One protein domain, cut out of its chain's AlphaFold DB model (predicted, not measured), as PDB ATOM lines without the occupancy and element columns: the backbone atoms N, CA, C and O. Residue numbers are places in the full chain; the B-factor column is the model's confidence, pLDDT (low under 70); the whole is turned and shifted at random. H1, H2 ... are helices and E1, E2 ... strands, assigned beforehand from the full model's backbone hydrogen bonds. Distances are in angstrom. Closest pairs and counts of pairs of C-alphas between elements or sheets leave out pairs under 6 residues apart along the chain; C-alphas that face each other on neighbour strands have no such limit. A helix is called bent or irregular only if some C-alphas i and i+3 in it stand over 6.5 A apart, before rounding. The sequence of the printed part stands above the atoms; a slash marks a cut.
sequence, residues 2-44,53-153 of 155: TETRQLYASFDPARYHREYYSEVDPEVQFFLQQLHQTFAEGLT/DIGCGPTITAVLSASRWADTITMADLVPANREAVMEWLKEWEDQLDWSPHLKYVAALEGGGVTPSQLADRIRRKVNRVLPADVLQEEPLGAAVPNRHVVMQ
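AT A GLANCE: This is residues 2 to 44 and 53 to 153 of the 155 residues of the protein "Phenylethanolamine N-methyltransferase" of Amphibalanus amphitrite (UniProt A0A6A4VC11). Four helices, H3, H4, H6 and H7, gather at one end, and from this cluster a short two-stranded ribbon, E1 beside E2, runs toward the other end with H5 packed on it. H1 lies farthest out, and residues 133 to 148 loop out past the ribbon's far end before E3 comes back near E1. The printed part has 144 residues with seven named helices and three named strands, in the order H1 H2 H3 H4 E1 H5 H6 H7 E2 E3; the sheet E1 E2 is parallel and the class is mostly helix. The whole is compact, with a radius of gyration of the C-alphas of 15.0 A and spans of 46 by 35 by 28 A.

HOW THE PARTS SIT: H1, residues 2 to 10, touches no helix but is near H5, residues 80 to 90. H2, residues 13 to 20, only just touches H5, with 3 pairs of C-alphas within 8 A, the closest those of Pro 13 and Asn 82 at 5.8 A. H3, residues 26 to 41, touches H4, residues 61 to 69, at a shallow tilt of 18 degrees, the same way; their closest C-alphas, of His 36 and Ser 65, are 5.1 A apart. E1, residues 72 to 77, and E2, residues 127 to 132, are parallel neighbours at 24 degrees, with N 75 and O 129 at 3.0 A and N 131 and O 75 at 2.9 A, within hydrogen-bond range. The closest C-alphas of H5 and E2, of Arg 83 and Val 130, are 6.4 A apart. H6, residues 100 to 109, touches H7, residues 116 to 126, about perpendicular at 88 degrees, closest at the C-alphas of Leu 103 and Pro 116, 5.0 A. H7 also touches H4 at 76 degrees, about perpendicular, with the C-alphas of Ser 67 and Ile 123 closest at 6.0 A. E1, H5 H6 H7 and E2 form a strand-helix-strand unit, two parallel neighbour strands with helices between. E3, residues 149 to 152, pairs with no named strand but is near E1. Every O i to N i+4 pair is within hydrogen-bond range in H2, H3, H5, H6 and H7; H1 has 4 of 5, and H4 has 1 of 5 beside 4 of 6 O i to N i+3 pairs.

IN THESE COORDINATES: H1 begins at C-alpha 2 (-15.481, -2.893, -22.272); it is irregular, with C-alphas 7 and 10 7.1 A apart, as is H4, with C-alphas 62 and 65 7.0 A apart. H3 is the longest helix, 22.0 A, and E1 measures 17.2 A. E3 ends at C-alpha 152 (-21.567, 3.897, -1.206).

THE WHOLE: The two C-alphas farthest apart, those of Thr 2 and Gly 113, are 47.4 A apart. Residues 45 to 52 are not printed, and C-alphas 44 and 53 are 18.8 A apart across the cut. Of the links printed whole, E2 to E3 is long, with 16 residues. Mean pLDDT of the printed part is 89.7; residues 2 to 4, residue 42 and residues 143 to 153 are under 70.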
ATOM      1  N   THR A   2     -14.463  -3.063 -21.208       60.22
ATOM      2  CA  THR A   2     -15.481  -2.893 -22.272       60.22
ATOM      3  C   THR A   2     -16.847  -3.505 -21.928       60.22
ATOM      4  O   THR A   2     -17.869  -2.903 -22.242       60.22
ATOM      5  N   GLU A   3     -16.879  -4.638 -21.219       69.00
ATOM      6  CA  GLU A   3     -18.122  -5.363 -20.898       69.00
ATOM      7  C   GLU A   3     -19.070  -4.592 -19.971       69.00
ATOM      8  O   GLU A   3     -20.256  -4.508 -20.263       69.00
ATOM      9  N   THR A   4     -18.577  -3.964 -18.896       68.06
ATOM     10  CA  THR A   4     -19.436  -3.211 -17.959       68.06
ATOM     11  C   THR A   4     -20.089  -2.010 -18.638       68.06
ATOM     12  O   THR A   4     -21.291  -1.799 -18.514       68.06
ATOM     13  N   ARG A   5     -19.327  -1.241 -19.426       73.75
ATOM     14  CA  ARG A   5     -19.888  -0.103 -20.173       73.75
ATOM     15  C   ARG A   5     -20.875  -0.550 -21.248       73.75
ATOM     16  O   ARG A   5     -21.835   0.164 -21.501       73.75
ATOM     17  N   GLN A   6     -20.658  -1.715 -21.858       76.44
ATOM     18  CA  GLN A   6     -21.602  -2.303 -22.809       76.44
ATOM     19  C   GLN A   6     -22.887  -2.785 -22.128       76.44
ATOM     20  O   GLN A   6     -23.962  -2.549 -22.668       76.44
ATOM     21  N   LEU A   7     -22.793  -3.385 -20.938       81.31
ATOM     22  CA  LEU A   7     -23.956  -3.816 -20.159       81.31
ATOM     23  C   LEU A   7     -24.874  -2.636 -19.810       81.31
ATOM     24  O   LEU A   7     -26.088  -2.734 -19.955       81.31
ATOM     25  N   TYR A   8     -24.290  -1.510 -19.399       86.50
ATOM     26  CA  TYR A   8     -25.044  -0.312 -19.021       86.50
ATOM     27  C   TYR A   8     -25.318   0.659 -20.180       86.50
ATOM     28  O   TYR A   8     -25.936   1.700 -19.966       86.50
ATOM     29  N   ALA A   9     -24.899   0.341 -21.410       86.19
ATOM     30  CA  ALA A   9     -25.095   1.225 -22.563       86.19
ATOM     31  C   ALA A   9     -26.579   1.470 -22.882       86.19
ATOM     32  O   ALA A   9     -26.925   2.520 -23.417       86.19
ATOM     33  N   SER A  10     -27.443   0.510 -22.550       90.06
ATOM     34  CA  SER A  10     -28.894   0.577 -22.745       90.06
ATOM     35  C   SER A  10     -29.667   0.728 -21.431       90.06
ATOM     36  O   SER A  10     -30.832   0.336 -21.368       90.06
ATOM     37  N   PHE A  11     -29.023   1.208 -20.364       94.81
ATOM     38  CA  PHE A  11     -29.707   1.443 -19.095       94.81
ATOM     39  C   PHE A  11     -30.732   2.578 -19.240       94.81
ATOM     40  O   PHE A  11     -30.418   3.629 -19.795       94.81
ATOM     41  N   ASP A  12     -31.941   2.364 -18.719       96.38
ATOM     42  CA  ASP A  12     -33.055   3.316 -18.770       96.38
ATOM     43  C   ASP A  12     -33.429   3.767 -17.342       96.38
ATOM     44  O   ASP A  12     -34.040   2.989 -16.595       96.38
ATOM     45  N   PRO A  13     -33.090   5.016 -16.961       96.62
ATOM     46  CA  PRO A  13     -33.439   5.606 -15.670       96.62
ATOM     47  C   PRO A  13     -34.925   5.552 -15.318       96.62
ATOM     48  O   PRO A  13     -35.282   5.246 -14.181       96.62
ATOM     49  N   ALA A  14     -35.800   5.840 -16.282       96.81
ATOM     50  CA  ALA A  14     -37.236   5.941 -16.051       96.81
ATOM     51  C   ALA A  14     -37.870   4.560 -15.890       96.81
ATOM     52  O   ALA A  14     -38.796   4.383 -15.092       96.81
ATOM     53  N   ARG A  15     -37.369   3.556 -16.620       97.00
ATOM     54  CA  ARG A  15     -37.767   2.163 -16.400       97.00
ATOM     55  C   ARG A  15     -37.324   1.679 -15.022       97.00
ATOM     56  O   ARG A  15     -38.146   1.119 -14.304       97.00
ATOM     57  N   TYR A  16     -36.066   1.924 -14.656       96.06
ATOM     58  CA  TYR A  16     -35.524   1.529 -13.356       96.06
ATOM     59  C   TYR A  16     -36.300   2.173 -12.199       96.06
ATOM     60  O   TYR A  16     -36.741   1.481 -11.285       96.06
ATOM     61  N   HIS A  17     -36.555   3.482 -12.271       96.62
ATOM     62  CA  HIS A  17     -37.377   4.186 -11.284       96.62
ATOM     63  C   HIS A  17     -38.776   3.579 -11.162       96.62
ATOM     64  O   HIS A  17     -39.225   3.293 -10.060       96.62
ATOM     65  N   ARG A  18     -39.449   3.311 -12.283       96.38
ATOM     66  CA  ARG A  18     -40.798   2.736 -12.270       96.38
ATOM     67  C   ARG A  18     -40.847   1.357 -11.613       96.38
ATOM     68  O   ARG A  18     -41.814   1.059 -10.915       96.38
ATOM     69  N   GLU A  19     -39.842   0.530 -11.878       95.50
ATOM     70  CA  GLU A  19     -39.783  -0.862 -11.428       95.50
ATOM     71  C   GLU A  19     -39.407  -0.985  -9.945       95.50
ATOM     72  O   GLU A  19     -39.975  -1.833  -9.267       95.50
ATOM     73  N   TYR A  20     -38.528  -0.115  -9.435       94.12
ATOM     74  CA  TYR A  20     -37.963  -0.250  -8.081       94.12
ATOM     75  C   TYR A  20     -38.285   0.905  -7.118       94.12
ATOM     76  O   TYR A  20     -38.132   0.755  -5.913       94.12
ATOM     77  N   TYR A  21     -38.709   2.068  -7.623       95.00
ATOM     78  CA  TYR A  21     -38.852   3.307  -6.840       95.00
ATOM     79  C   TYR A  21     -40.148   4.080  -7.136       95.00
ATOM     80  O   TYR A  21     -40.273   5.254  -6.778       95.00
ATOM     81  N   SER A  22     -41.140   3.455  -7.775       92.00
ATOM     82  CA  SER A  22     -42.459   4.077  -7.959       92.00
ATOM     83  C   SER A  22     -43.216   4.223  -6.635       92.00
ATOM     84  O   SER A  22     -44.028   5.133  -6.471       92.00
ATOM     85  N   GLU A  23     -42.895   3.375  -5.658       93.62
ATOM     86  CA  GLU A  23     -43.405   3.428  -4.296       93.62
ATOM     87  C   GLU A  23     -42.299   3.176  -3.265       93.62
ATOM     88  O   GLU A  23     -41.150   2.905  -3.603       93.62
ATOM     89  N   VAL A  24     -42.645   3.326  -1.985       96.25
ATOM     90  CA  VAL A  24     -41.746   3.063  -0.854       96.25
ATOM     91  C   VAL A  24     -42.187   1.751  -0.207       96.25
ATOM     92  O   VAL A  24     -42.903   1.740   0.802       96.25
ATOM     93  N   ASP A  25     -41.818   0.644  -0.847       94.81
ATOM     94  CA  ASP A  25     -42.118  -0.717  -0.393       94.81
ATOM     95  C   ASP A  25     -41.307  -1.099   0.872       94.81
ATOM     96  O   ASP A  25     -40.448  -0.329   1.313       94.81
ATOM     97  N   PRO A  26     -41.561  -2.255   1.516       96.69
ATOM     98  CA  PRO A  26     -40.850  -2.641   2.739       96.69
ATOM     99  C   PRO A  26     -39.321  -2.731   2.610       96.69
ATOM    100  O   PRO A  26     -38.622  -2.480   3.594       96.69
ATOM    101  N   GLU A  27     -38.798  -3.077   1.435       93.25
ATOM    102  CA  GLU A  27     -37.358  -3.148   1.185       93.25
ATOM    103  C   GLU A  27     -36.766  -1.735   1.101       93.25
ATOM    104  O   GLU A  27     -35.830  -1.404   1.833       93.25
ATOM    105  N   VAL A  28     -37.384  -0.849   0.319       94.44
ATOM    106  CA  VAL A  28     -36.992   0.566   0.235       94.44
ATOM    107  C   VAL A  28     -37.097   1.248   1.603       94.44
ATOM    108  O   VAL A  28     -36.209   2.013   1.992       94.44
ATOM    109  N   GLN A  29     -38.144   0.953   2.378       96.19
ATOM    110  CA  GLN A  29     -38.309   1.459   3.743       96.19
ATOM    111  C   GLN A  29     -37.144   1.068   4.644       96.19
ATOM    112  O   GLN A  29     -36.616   1.925   5.355       96.19
ATOM    113  N   PHE A  30     -36.733  -0.201   4.600       95.56
ATOM    114  CA  PHE A  30     -35.600  -0.686   5.374       95.56
ATOM    115  C   PHE A  30     -34.340   0.123   5.047       95.56
ATOM    116  O   PHE A  30     -33.718   0.674   5.957       95.56
ATOM    117  N   PHE A  31     -34.011   0.301   3.763       93.88
ATOM    118  CA  PHE A  31     -32.842   1.088   3.363       93.88
ATOM    119  C   PHE A  31     -32.923   2.550   3.817       93.88
ATOM    120  O   PHE A  31     -31.967   3.068   4.398       93.88
ATOM    121  N   LEU A  32     -34.067   3.213   3.624       95.38
ATOM    122  CA  LEU A  32     -34.261   4.601   4.057       95.38
ATOM    123  C   LEU A  32     -34.118   4.760   5.578       95.38
ATOM    124  O   LEU A  32     -33.516   5.733   6.035       95.38
ATOM    125  N   GLN A  33     -34.618   3.801   6.361       95.38
ATOM    126  CA  GLN A  33     -34.470   3.787   7.818       95.38
ATOM    127  C   GLN A  33     -33.014   3.584   8.248       95.38
ATOM    128  O   GLN A  33     -32.540   4.308   9.121       95.38
ATOM    129  N   GLN A  34     -32.290   2.647   7.626       93.81
ATOM    130  CA  GLN A  34     -30.882   2.391   7.949       93.81
ATOM    131  C   GLN A  34     -29.999   3.607   7.647       93.81
ATOM    132  O   GLN A  34     -29.162   3.998   8.465       93.81
ATOM    133  N   LEU A  35     -30.227   4.267   6.509       92.50
ATOM    134  CA  LEU A  35     -29.545   5.518   6.171       92.50
ATOM    135  C   LEU A  35     -29.886   6.614   7.177       92.50
ATOM    136  O   LEU A  35     -28.993   7.310   7.656       92.50
ATOM    137  N   HIS A  36     -31.167   6.755   7.523       92.94
ATOM    138  CA  HIS A  36     -31.606   7.747   8.495       92.94
ATOM    139  C   HIS A  36     -30.917   7.566   9.847       92.94
ATOM    140  O   HIS A  36     -30.318   8.514  10.348       92.94
ATOM    141  N   GLN A  37     -30.927   6.349  10.395       92.00
ATOM    142  CA  GLN A  37     -30.250   6.016  11.653       92.00
ATOM    143  C   GLN A  37     -28.749   6.315  11.574       92.00
ATOM    144  O   GLN A  37     -28.194   6.964  12.461       92.00
ATOM    145  N   THR A  38     -28.105   5.939  10.468       89.44
ATOM    146  CA  THR A  38     -26.672   6.182  10.253       89.44
ATOM    147  C   THR A  38     -26.331   7.674  10.316       89.44
ATOM    148  O   THR A  38     -25.415   8.059  11.039       89.44
ATOM    149  N   PHE A  39     -27.076   8.535   9.615       87.88
ATOM    150  CA  PHE A  39     -26.808   9.981   9.600       87.88
ATOM    151  C   PHE A  39     -27.338  10.736  10.823       87.88
ATOM    152  O   PHE A  39     -26.845  11.823  11.123       87.88
ATOM    153  N   ALA A  40     -28.349  10.203  11.509       84.12
ATOM    154  CA  ALA A  40     -28.917  10.826  12.699       84.12
ATOM    155  C   ALA A  40     -28.103  10.531  13.965       84.12
ATOM    156  O   ALA A  40     -27.991  11.411  14.817       84.12
ATOM    157  N   GLU A  41     -27.550   9.322  14.085       79.38
ATOM    158  CA  GLU A  41     -26.958   8.817  15.332       79.38
ATOM    159  C   GLU A  41     -25.513   8.335  15.162       79.38
ATOM    160  O   GLU A  41     -24.725   8.384  16.104       79.38
ATOM    161  N   GLY A  42     -25.149   7.865  13.966       67.31
ATOM    162  CA  GLY A  42     -23.888   7.162  13.726       67.31
ATOM    163  C   GLY A  42     -22.673   8.056  13.485       67.31
ATOM    164  O   GLY A  42     -21.550   7.552  13.470       67.31
ATOM    165  N   LEU A  43     -22.861   9.365  13.292       75.69
ATOM    166  CA  LEU A  43     -21.789  10.273  12.885       75.69
ATOM    167  C   LEU A  43     -21.574  11.390  13.906       75.69
ATOM    168  O   LEU A  43     -22.495  12.112  14.280       75.69
ATOM    169  N   THR A  44     -20.321  11.560  14.329       75.81
ATOM    170  CA  THR A  44     -19.923  12.677  15.193       75.81
ATOM    171  C   THR A  44     -20.078  14.001  14.449       75.81
ATOM    172  O   THR A  44     -19.766  14.102  13.261       75.81
ATOM    173  N   ASP A  53     -21.672  10.387  -2.757       92.44
ATOM    174  CA  ASP A  53     -22.550   9.275  -3.124       92.44
ATOM    175  C   ASP A  53     -22.081   8.667  -4.452       92.44
ATOM    176  O   ASP A  53     -22.253   9.282  -5.508       92.44
ATOM    177  N   ILE A  54     -21.395   7.523  -4.399       92.00
ATOM    178  CA  ILE A  54     -20.806   6.867  -5.577       92.00
ATOM    179  C   ILE A  54     -21.674   5.699  -6.050       92.00
ATOM    180  O   ILE A  54     -22.024   4.825  -5.265       92.00
ATOM    181  N   GLY A  55     -21.978   5.674  -7.349       92.75
ATOM    182  CA  GLY A  55     -22.953   4.744  -7.920       92.75
ATOM    183  C   GLY A  55     -24.394   5.139  -7.600       92.75
ATOM    184  O   GLY A  55     -25.219   4.263  -7.370       92.75
ATOM    185  N   CYS A  56     -24.704   6.443  -7.563       93.81
ATOM    186  CA  CYS A  56     -26.021   6.937  -7.137       93.81
ATOM    187  C   CYS A  56     -27.185   6.486  -8.042       93.81
ATOM    188  O   CYS A  56     -28.362   6.646  -7.695       93.81
ATOM    189  N   GLY A  57     -26.879   5.967  -9.237       95.50
ATOM    190  CA  GLY A  57     -27.875   5.672 -10.249       95.50
ATOM    191  C   GLY A  57     -28.680   6.927 -10.609       95.50
ATOM    192  O   GLY A  57     -28.181   8.050 -10.483       95.50
ATOM    193  N   PRO A  58     -29.935   6.770 -11.053       96.81
ATOM    194  CA  PRO A  58     -30.829   7.897 -11.294       96.81
ATOM    195  C   PRO A  58     -31.524   8.386 -10.009       96.81
ATOM    196  O   PRO A  58     -32.549   9.061 -10.086       96.81
ATOM    197  N   THR A  59     -31.031   7.994  -8.828       96.31
ATOM    198  CA  THR A  59     -31.757   8.114  -7.557       96.31
ATOM    199  C   THR A  59     -31.213   9.215  -6.658       96.31
ATOM    200  O   THR A  59     -30.059   9.611  -6.771       96.31
ATOM    201  N   ILE A  60     -32.055   9.705  -5.741       95.56
ATOM    202  CA  ILE A  60     -31.672  10.672  -4.694       95.56
ATOM    203  C   ILE A  60     -31.842  10.112  -3.275       95.56
ATOM    204  O   ILE A  60     -31.711  10.845  -2.294       95.56
ATOM    205  N   THR A  61     -32.200   8.836  -3.141       93.06
ATOM    206  CA  THR A  61     -32.657   8.237  -1.876       93.06
ATOM    207  C   THR A  61     -31.556   8.230  -0.814       93.06
ATOM    208  O   THR A  61     -31.825   8.572   0.340       93.06
ATOM    209  N   ALA A  62     -30.308   7.959  -1.217       87.88
ATOM    210  CA  ALA A  62     -29.113   8.013  -0.372       87.88
ATOM    211  C   ALA A  62     -28.945   9.353   0.348       87.88
ATOM    212  O   ALA A  62     -28.616   9.421   1.536       87.88
ATOM    213  N   VAL A  63     -29.182  10.439  -0.389       93.94
ATOM    214  CA  VAL A  63     -28.833  11.787   0.050       93.94
ATOM    215  C   VAL A  63     -29.930  12.446   0.882       93.94
ATOM    216  O   VAL A  63     -29.660  13.457   1.536       93.94
ATOM    217  N   LEU A  64     -31.138  11.861   0.927       95.50
ATOM    218  CA  LEU A  64     -32.280  12.387   1.686       95.50
ATOM    219  C   LEU A  64     -31.909  12.638   3.153       95.50
ATOM    220  O   LEU A  64     -31.889  13.789   3.599       95.50
ATOM    221  N   SER A  65     -31.517  11.580   3.866       93.88
ATOM    222  CA  SER A  65     -31.085  11.683   5.268       93.88
ATOM    223  C   SER A  65     -29.687  12.289   5.408       93.88
ATOM    224  O   SER A  65     -29.442  13.054   6.344       93.88
ATOM    225  N   ALA A  66     -28.786  12.031   4.450       92.69
ATOM    226  CA  ALA A  66     -27.429  12.577   4.471       92.69
ATOM    227  C   ALA A  66     -27.416  14.109   4.510       92.69
ATOM    228  O   ALA A  66     -26.603  14.705   5.209       92.69
ATOM    229  N   SER A  67     -28.351  14.766   3.818       94.06
ATOM    230  CA  SER A  67     -28.434  16.230   3.726       94.06
ATOM    231  C   SER A  67     -28.695  16.966   5.037       94.06
ATOM    232  O   SER A  67     -28.493  18.182   5.103       94.06
ATOM    233  N   ARG A  68     -29.144  16.252   6.075       91.38
ATOM    234  CA  ARG A  68     -29.281  16.797   7.428       91.38
ATOM    235  C   ARG A  68     -27.927  16.944   8.121       91.38
ATOM    236  O   ARG A  68     -27.743  17.889   8.881       91.38
ATOM    237  N   TRP A  69     -27.007  16.020   7.857       90.06
ATOM    238  CA  TRP A  69     -25.679  15.981   8.466       90.06
ATOM    239  C   TRP A  69     -24.614  16.631   7.575       90.06
ATOM    240  O   TRP A  69     -23.776  17.374   8.063       90.06
ATOM    241  N   ALA A  70     -24.649  16.395   6.265       91.12
ATOM    242  CA  ALA A  70     -23.634  16.874   5.337       91.12
ATOM    243  C   ALA A  70     -23.700  18.396   5.136       91.12
ATOM    244  O   ALA A  70     -24.769  18.989   4.958       91.12
ATOM    245  N   ASP A  71     -22.536  19.035   5.078       91.00
ATOM    246  CA  ASP A  71     -22.389  20.423   4.654       91.00
ATOM    247  C   ASP A  71     -22.480  20.528   3.130       91.00
ATOM    248  O   ASP A  71     -23.183  21.405   2.623       91.00
ATOM    249  N   THR A  72     -21.861  19.578   2.421       92.00
ATOM    250  CA  THR A  72     -21.922  19.457   0.959       92.00
ATOM    251  C   THR A  72     -22.007  18.006   0.506       92.00
ATOM    252  O   THR A  72     -21.407  17.124   1.120       92.00
ATOM    253  N   ILE A  73     -22.703  17.778  -0.603       93.69
ATOM    254  CA  ILE A  73     -22.907  16.465  -1.208       93.69
ATOM    255  C   ILE A  73     -22.458  16.502  -2.667       93.69
ATOM    256  O   ILE A  73     -22.776  17.426  -3.418       93.69
ATOM    257  N   THR A  74     -21.730  15.474  -3.081       94.00
ATOM    258  CA  THR A  74     -21.426  15.184  -4.479       94.00
ATOM    259  C   THR A  74     -21.985  13.818  -4.822       94.00
ATOM    260  O   THR A  74     -21.736  12.862  -4.100       94.00
ATOM    261  N   MET A  75     -22.728  13.737  -5.917       95.44
ATOM    262  CA  MET A  75     -23.275  12.483  -6.431       95.44
ATOM    263  C   MET A  75     -22.479  12.072  -7.662       95.44
ATOM    264  O   MET A  75     -22.032  12.931  -8.429       95.44
ATOM    265  N   ALA A  76     -22.253  10.781  -7.855       94.69
ATOM    266  CA  ALA A  76     -21.477  10.306  -8.980       94.69
ATOM    267  C   ALA A  76     -21.954   8.945  -9.475       94.69
ATOM    268  O   ALA A  76     -22.282   8.067  -8.686       94.69
ATOM    269  N   ASP A  77     -21.954   8.763 -10.793       95.50
ATOM    270  CA  ASP A  77     -22.393   7.519 -11.428       95.50
ATOM    271  C   ASP A  77     -21.641   7.272 -12.738       95.50
ATOM    272  O   ASP A  77     -21.176   8.218 -13.387       95.50
ATOM    273  N   LEU A  78     -21.540   6.011 -13.154       93.88
ATOM    274  CA  LEU A  78     -20.915   5.620 -14.419       93.88
ATOM    275  C   LEU A  78     -21.763   6.041 -15.622       93.88
ATOM    276  O   LEU A  78     -21.236   6.572 -16.608       93.88
ATOM    277  N   VAL A  79     -23.079   5.849 -15.541       95.06
ATOM    278  CA  VAL A  79     -23.996   5.975 -16.675       95.06
ATOM    279  C   VAL A  79     -24.393   7.442 -16.875       95.06
ATOM    280  O   VAL A  79     -24.923   8.068 -15.959       95.06
ATOM    281  N   PRO A  80     -24.178   8.034 -18.067       95.94
ATOM    282  CA  PRO A  80     -24.563   9.423 -18.325       95.94
ATOM    283  C   PRO A  80     -26.049   9.720 -18.091       95.94
ATOM    284  O   PRO A  80     -26.352  10.723 -17.455       95.94
ATOM    285  N   ALA A  81     -26.943   8.827 -18.525       96.44
ATOM    286  CA  ALA A  81     -28.392   8.996 -18.380       96.44
ATOM    287  C   ALA A  81     -28.848   9.038 -16.908       96.44
ATOM    288  O   ALA A  81     -29.744   9.796 -16.557       96.44
ATOM    289  N   ASN A  82     -28.189   8.282 -16.023       97.44
ATOM    290  CA  ASN A  82     -28.451   8.333 -14.582       97.44
ATOM    291  C   ASN A  82     -28.145   9.713 -14.002       97.44
ATOM    292  O   ASN A  82     -28.965  10.312 -13.309       97.44
ATOM    293  N   ARG A  83     -26.964  10.243 -14.337       97.38
ATOM    294  CA  ARG A  83     -26.547  11.578 -13.896       97.38
ATOM    295  C   ARG A  83     -27.460  12.667 -14.445       97.38
ATOM    296  O   ARG A  83     -27.710  13.642 -13.744       97.38
ATOM    297  N   GLU A  84     -27.923  12.516 -15.683       97.88
ATOM    298  CA  GLU A  84     -28.889  13.426 -16.295       97.88
ATOM    299  C   GLU A  84     -30.194  13.452 -15.501       97.88
ATOM    300  O   GLU A  84     -30.530  14.514 -14.990       97.88
ATOM    301  N   ALA A  85     -30.814  12.300 -15.232       98.06
ATOM    302  CA  ALA A  85     -32.040  12.219 -14.433       98.06
ATOM    303  C   ALA A  85     -31.907  12.885 -13.044       98.06
ATOM    304  O   ALA A  85     -32.803  13.604 -12.594       98.06
ATOM    305  N   VAL A  86     -30.760  12.711 -12.371       98.06
ATOM    306  CA  VAL A  86     -30.473  13.408 -11.102       98.06
ATOM    307  C   VAL A  86     -30.379  14.924 -11.311       98.06
ATOM    308  O   VAL A  86     -30.950  15.692 -10.539       98.06
ATOM    309  N   MET A  87     -29.674  15.386 -12.349       98.19
ATOM    310  CA  MET A  87     -29.545  16.816 -12.654       98.19
ATOM    311  C   MET A  87     -30.875  17.469 -13.043       98.19
ATOM    312  O   MET A  87     -31.099  18.620 -12.671       98.19
ATOM    313  N   GLU A  88     -31.732  16.767 -13.779       98.00
ATOM    314  CA  GLU A  88     -33.089  17.206 -14.120       98.00
ATOM    315  C   GLU A  88     -33.915  17.405 -12.852       98.00
ATOM    316  O   GLU A  88     -34.497  18.474 -12.658       98.00
ATOM    317  N   TRP A  89     -33.859  16.434 -11.931       98.19
ATOM    318  CA  TRP A  89     -34.548  16.531 -10.646       98.19
ATOM    319  C   TRP A  89     -34.050  17.695  -9.770       98.19
ATOM    320  O   TRP A  89     -34.825  18.419  -9.132       98.19
ATOM    321  N   LEU A  90     -32.731  17.908  -9.745       97.69
ATOM    322  CA  LEU A  90     -32.113  19.010  -9.005       97.69
ATOM    323  C   LEU A  90     -32.507  20.386  -9.562       97.69
ATOM    324  O   LEU A  90     -32.542  21.354  -8.803       97.69
ATOM    325  N   LYS A  91     -32.784  20.473 -10.868       97.19
ATOM    326  CA  LYS A  91     -33.146  21.707 -11.584       97.19
ATOM    327  C   LYS A  91     -34.651  21.916 -11.741       97.19
ATOM    328  O   LYS A  91     -35.036  22.906 -12.356       97.19
ATOM    329  N   GLU A  92     -35.476  21.025 -11.199       96.19
ATOM    330  CA  GLU A  92     -36.940  21.130 -11.251       96.19
ATOM    331  C   GLU A  92     -37.499  21.087 -12.678       96.19
ATOM    332  O   GLU A  92     -38.373  21.874 -13.040       96.19
ATOM    333  N   TRP A  93     -36.962  20.198 -13.518       95.94
ATOM    334  CA  TRP A  93     -37.456  20.032 -14.888       95.94
ATOM    335  C   TRP A  93     -38.840  19.370 -14.906       95.94
ATOM    336  O   TRP A  93     -39.176  18.586 -14.021       95.94
ATOM    337  N   GLU A  94     -39.642  19.695 -15.925       88.56
ATOM    338  CA  GLU A  94     -41.057  19.296 -16.021       88.56
ATOM    339  C   GLU A  94     -41.247  17.769 -16.021       88.56
ATOM    340  O   GLU A  94     -42.123  17.265 -15.323       88.56
ATOM    341  N   ASP A  95     -40.363  17.038 -16.706       91.31
ATOM    342  CA  ASP A  95     -40.419  15.575 -16.858       91.31
ATOM    343  C   ASP A  95     -39.449  14.818 -15.926       91.31
ATOM    344  O   ASP A  95     -39.080  13.671 -16.187       91.31
ATOM    345  N   GLN A  96     -39.007  15.450 -14.834       95.62
ATOM    346  CA  GLN A  96     -38.132  14.798 -13.856       95.62
ATOM    347  C   GLN A  96     -38.809  13.581 -13.196       95.62
ATOM    348  O   GLN A  96     -40.028  13.528 -13.024       95.62
ATOM    349  N   LEU A  97     -38.000  12.631 -12.721       96.62
ATOM    350  CA  LEU A  97     -38.496  11.492 -11.943       96.62
ATOM    351  C   LEU A  97     -39.201  11.951 -10.653       96.62
ATOM    352  O   LEU A  97     -38.693  12.806  -9.921       96.62
ATOM    353  N   ASP A  98     -40.354  11.350 -10.349       97.19
ATOM    354  CA  ASP A  98     -41.115  11.677  -9.143       97.19
ATOM    355  C   ASP A  98     -40.545  10.968  -7.906       97.19
ATOM    356  O   ASP A  98     -40.629   9.749  -7.750       97.19
ATOM    357  N   TRP A  99     -39.996  11.761  -6.988       97.94
ATOM    358  CA  TRP A  99     -39.473  11.298  -5.701       97.94
ATOM    359  C   TRP A  99     -40.379  11.662  -4.513       97.94
ATOM    360  O   TRP A  99     -39.989  11.483  -3.356       97.94
ATOM    361  N   SER A 100     -41.600  12.147  -4.759       97.25
ATOM    362  CA  SER A 100     -42.542  12.585  -3.718       97.25
ATOM    363  C   SER A 100     -42.830  11.528  -2.641       97.25
ATOM    364  O   SER A 100     -42.822  11.894  -1.458       97.25
ATOM    365  N   PRO A 101     -43.027  10.228  -2.962       97.62
ATOM    366  CA  PRO A 101     -43.225   9.197  -1.939       97.62
ATOM    367  C   PRO A 101     -42.039   9.085  -0.969       97.62
ATOM    368  O   PRO A 101     -42.228   9.011   0.247       97.62
ATOM    369  N   HIS A 102     -40.818   9.162  -1.499       98.00
ATOM    370  CA  HIS A 102     -39.570   9.048  -0.747       98.00
ATOM    371  C   HIS A 102     -39.327  10.276   0.130       98.00
ATOM    372  O   HIS A 102     -39.021  10.148   1.317       98.00
ATOM    373  N   LEU A 103     -39.544  11.472  -0.428       98.00
ATOM    374  CA  LEU A 103     -39.479  12.733   0.312       98.00
ATOM    375  C   LEU A 103     -40.472  12.738   1.477       98.00
ATOM    376  O   LEU A 103     -40.119  13.135   2.585       98.00
ATOM    377  N   LYS A 104     -41.704  12.266   1.249       97.56
ATOM    378  CA  LYS A 104     -42.726  12.149   2.296       97.56
ATOM    379  C   LYS A 104     -42.310  11.179   3.397       97.56
ATOM    380  O   LYS A 104     -42.482  11.499   4.571       97.56
ATOM    381  N   TYR A 105     -41.767  10.025   3.023       97.75
ATOM    382  CA  TYR A 105     -41.329   9.016   3.979       97.75
ATOM    383  C   TYR A 105     -40.181   9.527   4.861       97.75
ATOM    384  O   TYR A 105     -40.285   9.494   6.086       97.75
ATOM    385  N   VAL A 106     -39.121  10.082   4.265       97.00
ATOM    386  CA  VAL A 106     -37.958  10.571   5.027       97.00
ATOM    387  C   VAL A 106     -38.288  11.820   5.848       97.00
ATOM    388  O   VAL A 106     -37.838  11.932   6.986       97.00
ATOM    389  N   ALA A 107     -39.140  12.720   5.348       96.62
ATOM    390  CA  ALA A 107     -39.627  13.853   6.138       96.62
ATOM    391  C   ALA A 107     -40.358  13.406   7.421       96.62
ATOM    392  O   ALA A 107     -40.224  14.038   8.472       96.62
ATOM    393  N   ALA A 108     -41.101  12.294   7.360       96.25
ATOM    394  CA  ALA A 108     -41.729  11.700   8.536       96.25
ATOM    395  C   ALA A 108     -40.698  11.073   9.494       96.25
ATOM    396  O   ALA A 108     -40.826  11.255  10.705       96.25
ATOM    397  N   LEU A 109     -39.662  10.399   8.972       95.00
ATOM    398  CA  LEU A 109     -38.557   9.867   9.789       95.00
ATOM    399  C   LEU A 109     -37.821  10.973  10.558       95.00
ATOM    400  O   LEU A 109     -37.473  10.784  11.717       95.00
ATOM    401  N   GLU A 110     -37.670  12.161   9.967       93.38
ATOM    402  CA  GLU A 110     -37.071  13.339  10.616       93.38
ATOM    403  C   GLU A 110     -37.945  13.981  11.715       93.38
ATOM    404  O   GLU A 110     -37.663  15.088  12.178       93.38
ATOM    405  N   GLY A 111     -39.008  13.305  12.157       89.06
ATOM    406  CA  GLY A 111     -39.864  13.751  13.254       89.06
ATOM    407  C   GLY A 111     -40.888  14.813  12.852       89.06
ATOM    408  O   GLY A 111     -41.388  15.533  13.713       89.06
ATOM    409  N   GLY A 112     -41.192  14.950  11.555       77.12
ATOM    410  CA  GLY A 112     -42.247  15.838  11.048       77.12
ATOM    411  C   GLY A 112     -41.952  17.341  11.143       77.12
ATOM    412  O   GLY A 112     -42.813  18.151  10.809       77.12
ATOM    413  N   GLY A 113     -40.746  17.729  11.570       85.00
ATOM    414  CA  GLY A 113     -40.306  19.129  11.630       85.00
ATOM    415  C   GLY A 113     -39.904  19.725  10.275       85.00
ATOM    416  O   GLY A 113     -39.655  20.925  10.185       85.00
ATOM    417  N   VAL A 114     -39.838  18.898   9.228       93.88
ATOM    418  CA  VAL A 114     -39.520  19.291   7.855       93.88
ATOM    419  C   VAL A 114     -40.628  18.801   6.927       93.88
ATOM    420  O   VAL A 114     -41.080  17.663   7.031       93.88
ATOM    421  N   THR A 115     -41.095  19.652   6.017       97.25
ATOM    422  CA  THR A 115     -42.033  19.228   4.971       97.25
ATOM    423  C   THR A 115     -41.285  18.541   3.821       97.25
ATOM    424  O   THR A 115     -40.097  18.802   3.619       97.25
ATOM    425  N   PRO A 116     -41.955  17.711   2.998       97.56
ATOM    426  CA  PRO A 116     -41.318  17.081   1.835       97.56
ATOM    427  C   PRO A 116     -40.675  18.092   0.871       97.56
ATOM    428  O   PRO A 116     -39.598  17.844   0.338       97.56
ATOM    429  N   SER A 117     -41.293  19.266   0.704       97.44
ATOM    430  CA  SER A 117     -40.739  20.366  -0.097       97.44
ATOM    431  C   SER A 117     -39.500  20.991   0.552       97.44
ATOM    432  O   SER A 117     -38.496  21.173  -0.126       97.44
ATOM    433  N   GLN A 118     -39.508  21.241   1.867       98.06
ATOM    434  CA  GLN A 118     -38.322  21.750   2.567       98.06
ATOM    435  C   GLN A 118     -37.152  20.759   2.513       98.06
ATOM    436  O   GLN A 118     -35.994  21.177   2.419       98.06
ATOM    437  N   LEU A 119     -37.448  19.456   2.565       97.81
ATOM    438  CA  LEU A 119     -36.463  18.402   2.363       97.81
ATOM    439  C   LEU A 119     -35.898  18.464   0.940       97.81
ATOM    440  O   LEU A 119     -34.682  18.542   0.794       97.81
ATOM    441  N   ALA A 120     -36.747  18.517  -0.091       98.12
ATOM    442  CA  ALA A 120     -36.302  18.647  -1.481       98.12
ATOM    443  C   ALA A 120     -35.393  19.873  -1.681       98.12
ATOM    444  O   ALA A 120     -34.288  19.748  -2.213       98.12
ATOM    445  N   ASP A 121     -35.787  21.033  -1.156       98.06
ATOM    446  CA  ASP A 121     -34.987  22.257  -1.229       98.06
ATOM    447  C   ASP A 121     -33.641  22.117  -0.506       98.06
ATOM    448  O   ASP A 121     -32.621  22.653  -0.949       98.06
ATOM    449  N   ARG A 122     -33.611  21.401   0.626       97.56
ATOM    450  CA  ARG A 122     -32.364  21.101   1.340       97.56
ATOM    451  C   ARG A 122     -31.441  20.255   0.472       97.56
ATOM    452  O   ARG A 122     -30.265  20.594   0.382       97.56
ATOM    453  N   ILE A 123     -31.956  19.225  -0.198       97.31
ATOM    454  CA  ILE A 123     -31.169  18.388  -1.115       97.31
ATOM    455  C   ILE A 123     -30.598  19.230  -2.250       97.31
ATOM    456  O   ILE A 123     -29.386  19.233  -2.445       97.31
ATOM    457  N   ARG A 124     -31.438  20.016  -2.933       97.56
ATOM    458  CA  ARG A 124     -31.021  20.866  -4.061       97.56
ATOM    459  C   ARG A 124     -29.935  21.871  -3.685       97.56
ATOM    460  O   ARG A 124     -29.059  22.154  -4.491       97.56
ATOM    461  N   ARG A 125     -29.947  22.384  -2.448       97.12
ATOM    462  CA  ARG A 125     -28.870  23.250  -1.933       97.12
ATOM    463  C   ARG A 125     -27.597  22.487  -1.571       97.12
ATOM    464  O   ARG A 125     -26.506  23.030  -1.716       97.12
ATOM    465  N   LYS A 126     -27.730  21.283  -1.013       96.00
ATOM    466  CA  LYS A 126     -26.604  20.503  -0.481       96.00
ATOM    467  C   LYS A 126     -25.854  19.747  -1.573       96.00
ATOM    468  O   LYS A 126     -24.638  19.603  -1.457       96.00
ATOM    469  N   VAL A 127     -26.541  19.298  -2.622       96.50
ATOM    470  CA  VAL A 127     -25.924  18.644  -3.781       96.50
ATOM    471  C   VAL A 127     -25.323  19.706  -4.696       96.50
ATOM    472  O   VAL A 127     -26.033  20.416  -5.398       96.50
ATOM    473  N   ASN A 128     -23.995  19.823  -4.686       90.94
ATOM    474  CA  ASN A 128     -23.289  20.862  -5.441       90.94
ATOM    475  C   ASN A 128     -22.700  20.367  -6.768       90.94
ATOM    476  O   ASN A 128     -22.366  21.180  -7.632       90.94
ATOM    477  N   ARG A 129     -22.526  19.051  -6.928       93.31
ATOM    478  CA  ARG A 129     -21.888  18.441  -8.099       93.31
ATOM    479  C   ARG A 129     -22.491  17.070  -8.384       93.31
ATOM    480  O   ARG A 129     -22.693  16.280  -7.463       93.31
ATOM    481  N   VAL A 130     -22.682  16.790  -9.671       96.06
ATOM    482  CA  VAL A 130     -22.966  15.456 -10.207       96.06
ATOM    483  C   VAL A 130     -21.836  15.101 -11.175       96.06
ATOM    484  O   VAL A 130     -21.597  15.845 -12.127       96.06
ATOM    485  N   LEU A 131     -21.084  14.028 -10.909       94.94
ATOM    486  CA  LEU A 131     -19.825  13.715 -11.601       94.94
ATOM    487  C   LEU A 131     -19.846  12.330 -12.267       94.94
ATOM    488  O   LEU A 131     -20.493  11.420 -11.756       94.94
ATOM    489  N   PRO A 132     -19.131  12.125 -13.389       94.25
ATOM    490  CA  PRO A 132     -18.855  10.773 -13.863       94.25
ATOM    491  C   PRO A 132     -17.985  10.020 -12.845       94.25
ATOM    492  O   PRO A 132     -17.034  10.594 -12.314       94.25
ATOM    493  N   ALA A 133     -18.293   8.744 -12.605       91.88
ATOM    494  CA  ALA A 133     -17.468   7.854 -11.790       91.88
ATOM    495  C   ALA A 133     -17.277   6.482 -12.445       91.88
ATOM    496  O   ALA A 133     -18.233   5.895 -12.937       91.88
ATOM    497  N   ASP A 134     -16.062   5.945 -12.408       90.75
ATOM    498  CA  ASP A 134     -15.760   4.577 -12.834       90.75
ATOM    499  C   ASP A 134     -14.927   3.881 -11.752       90.75
ATOM    500  O   ASP A 134     -13.709   4.018 -11.696       90.75
ATOM    501  N   VAL A 135     -15.601   3.131 -10.874       89.25
ATOM    502  CA  VAL A 135     -14.987   2.455  -9.712       89.25
ATOM    503  C   VAL A 135     -13.966   1.379 -10.085       89.25
ATOM    504  O   VAL A 135     -13.266   0.876  -9.213       89.25
ATOM    505  N   LEU A 136     -13.875   1.015 -11.368       88.06
ATOM    506  CA  LEU A 136     -12.877   0.075 -11.873       88.06
ATOM    507  C   LEU A 136     -11.552   0.758 -12.245       88.06
ATOM    508  O   LEU A 136     -10.597   0.066 -12.595       88.06
ATOM    509  N   GLN A 137     -11.493   2.092 -12.218       86.81
ATOM    510  CA  GLN A 137     -10.268   2.859 -12.442       86.81
ATOM    511  C   GLN A 137      -9.523   3.087 -11.123       86.81
ATOM    512  O   GLN A 137     -10.139   3.171 -10.063       86.81
ATOM    513  N   GLU A 138      -8.200   3.262 -11.200       84.56
ATOM    514  CA  GLU A 138      -7.374   3.642 -10.039       84.56
ATOM    515  C   GLU A 138      -7.829   4.971  -9.419       84.56
ATOM    516  O   GLU A 138      -7.778   5.145  -8.203       84.56
ATOM    517  N   GLU A 139      -8.336   5.883 -10.253       86.00
ATOM    518  CA  GLU A 139      -8.939   7.150  -9.845       86.00
ATOM    519  C   GLU A 139     -10.420   7.186 -10.259       86.00
ATOM    520  O   GLU A 139     -10.742   7.653 -11.358       86.00
ATOM    521  N   PRO A 140     -11.357   6.729  -9.403       87.19
ATOM    522  CA  PRO A 140     -12.759   6.581  -9.790       87.19
ATOM    523  C   PRO A 140     -13.449   7.863 -10.251       87.19
ATOM    524  O   PRO A 140     -14.347   7.803 -11.081       87.19
ATOM    525  N   LEU A 141     -13.031   9.021  -9.737       86.06
ATOM    526  CA  LEU A 141     -13.562  10.341 -10.105       86.06
ATOM    527  C   LEU A 141     -12.609  11.137 -11.018       86.06
ATOM    528  O   LEU A 141     -12.851  12.315 -11.291       86.06
ATOM    529  N   GLY A 142     -11.520  10.506 -11.470       81.62
ATOM    530  CA  GLY A 142     -10.380  11.152 -12.118       81.62
ATOM    531  C   GLY A 142      -9.541  12.027 -11.175       81.62
ATOM    532  O   GLY A 142      -9.908  12.276 -10.026       81.62
ATOM    533  N   ALA A 143      -8.431  12.552 -11.698       66.12
ATOM    534  CA  ALA A 143      -7.370  13.251 -10.958       66.12
ATOM    535  C   ALA A 143      -7.770  14.553 -10.225       66.12
ATOM    536  O   ALA A 143      -6.918  15.232  -9.654       66.12
ATOM    537  N   ALA A 144      -9.042  14.962 -10.266       59.91
ATOM    538  CA  ALA A 144      -9.487  16.303  -9.879       59.91
ATOM    539  C   ALA A 144     -10.393  16.360  -8.634       59.91
ATOM    540  O   ALA A 144     -10.959  17.423  -8.355       59.91
ATOM    541  N   VAL A 145     -10.570  15.261  -7.886       60.06
ATOM    542  CA  VAL A 145     -11.443  15.254  -6.697       60.06
ATOM    543  C   VAL A 145     -10.673  14.811  -5.442       60.06
ATOM    544  O   VAL A 145     -10.249  13.660  -5.381       60.06
ATOM    545  N   PRO A 146     -10.462  15.697  -4.444       56.31
ATOM    546  CA  PRO A 146      -9.784  15.342  -3.191       56.31
ATOM    547  C   PRO A 146     -10.623  14.390  -2.314       56.31
ATOM    548  O   PRO A 146     -11.826  14.250  -2.521       56.31
ATOM    549  N   ASN A 147      -9.975  13.746  -1.331       51.97
ATOM    550  CA  ASN A 147     -10.557  12.757  -0.406       51.97
ATOM    551  C   ASN A 147     -11.826  13.265   0.305       51.97
ATOM    552  O   ASN A 147     -11.789  14.305   0.958       51.97
ATOM    553  N   ARG A 148     -12.918  12.490   0.243       60.03
ATOM    554  CA  ARG A 148     -14.215  12.781   0.883       60.03
ATOM    555  C   ARG A 148     -14.732  11.572   1.651       60.03
ATOM    556  O   ARG A 148     -14.364  10.445   1.322       60.03
ATOM    557  N   HIS A 149     -15.601  11.785   2.643       57.88
ATOM    558  CA  HIS A 149     -16.326  10.671   3.252       57.88
ATOM    559  C   HIS A 149     -17.257  10.065   2.196       57.88
ATOM    560  O   HIS A 149     -18.090  10.759   1.610       57.88
ATOM    561  N   VAL A 150     -17.061   8.778   1.909       58.88
ATOM    562  CA  VAL A 150     -17.789   8.061   0.861       58.88
ATOM    563  C   VAL A 150     -19.010   7.397   1.472       58.88
ATOM    564  O   VAL A 150     -18.905   6.613   2.411       58.88
ATOM    565  N   VAL A 151     -20.164   7.705   0.906       57.47
ATOM    566  CA  VAL A 151     -21.391   6.940   1.049       57.47
ATOM    567  C   VAL A 151     -21.486   6.117  -0.223       57.47
ATOM    568  O   VAL A 151     -21.580   6.650  -1.322       57.47
ATOM    569  N   MET A 152     -21.369   4.806  -0.088       55.12
ATOM    570  CA  MET A 152     -21.567   3.897  -1.206       55.12
ATOM    571  C   MET A 152     -22.932   3.258  -1.015       55.12
ATOM    572  O   MET A 152     -23.127   2.519  -0.049       55.12
ATOM    573  N   GLN A 153     -23.870   3.551  -1.909       51.62
ATOM    574  CA  GLN A 153     -25.046   2.708  -2.051       51.62
ATOM    575  C   GLN A 153     -24.742   1.623  -3.074       51.62
ATOM    576  O   GLN A 153     -24.488   1.897  -4.242       51.62
TER     577      GLN A 153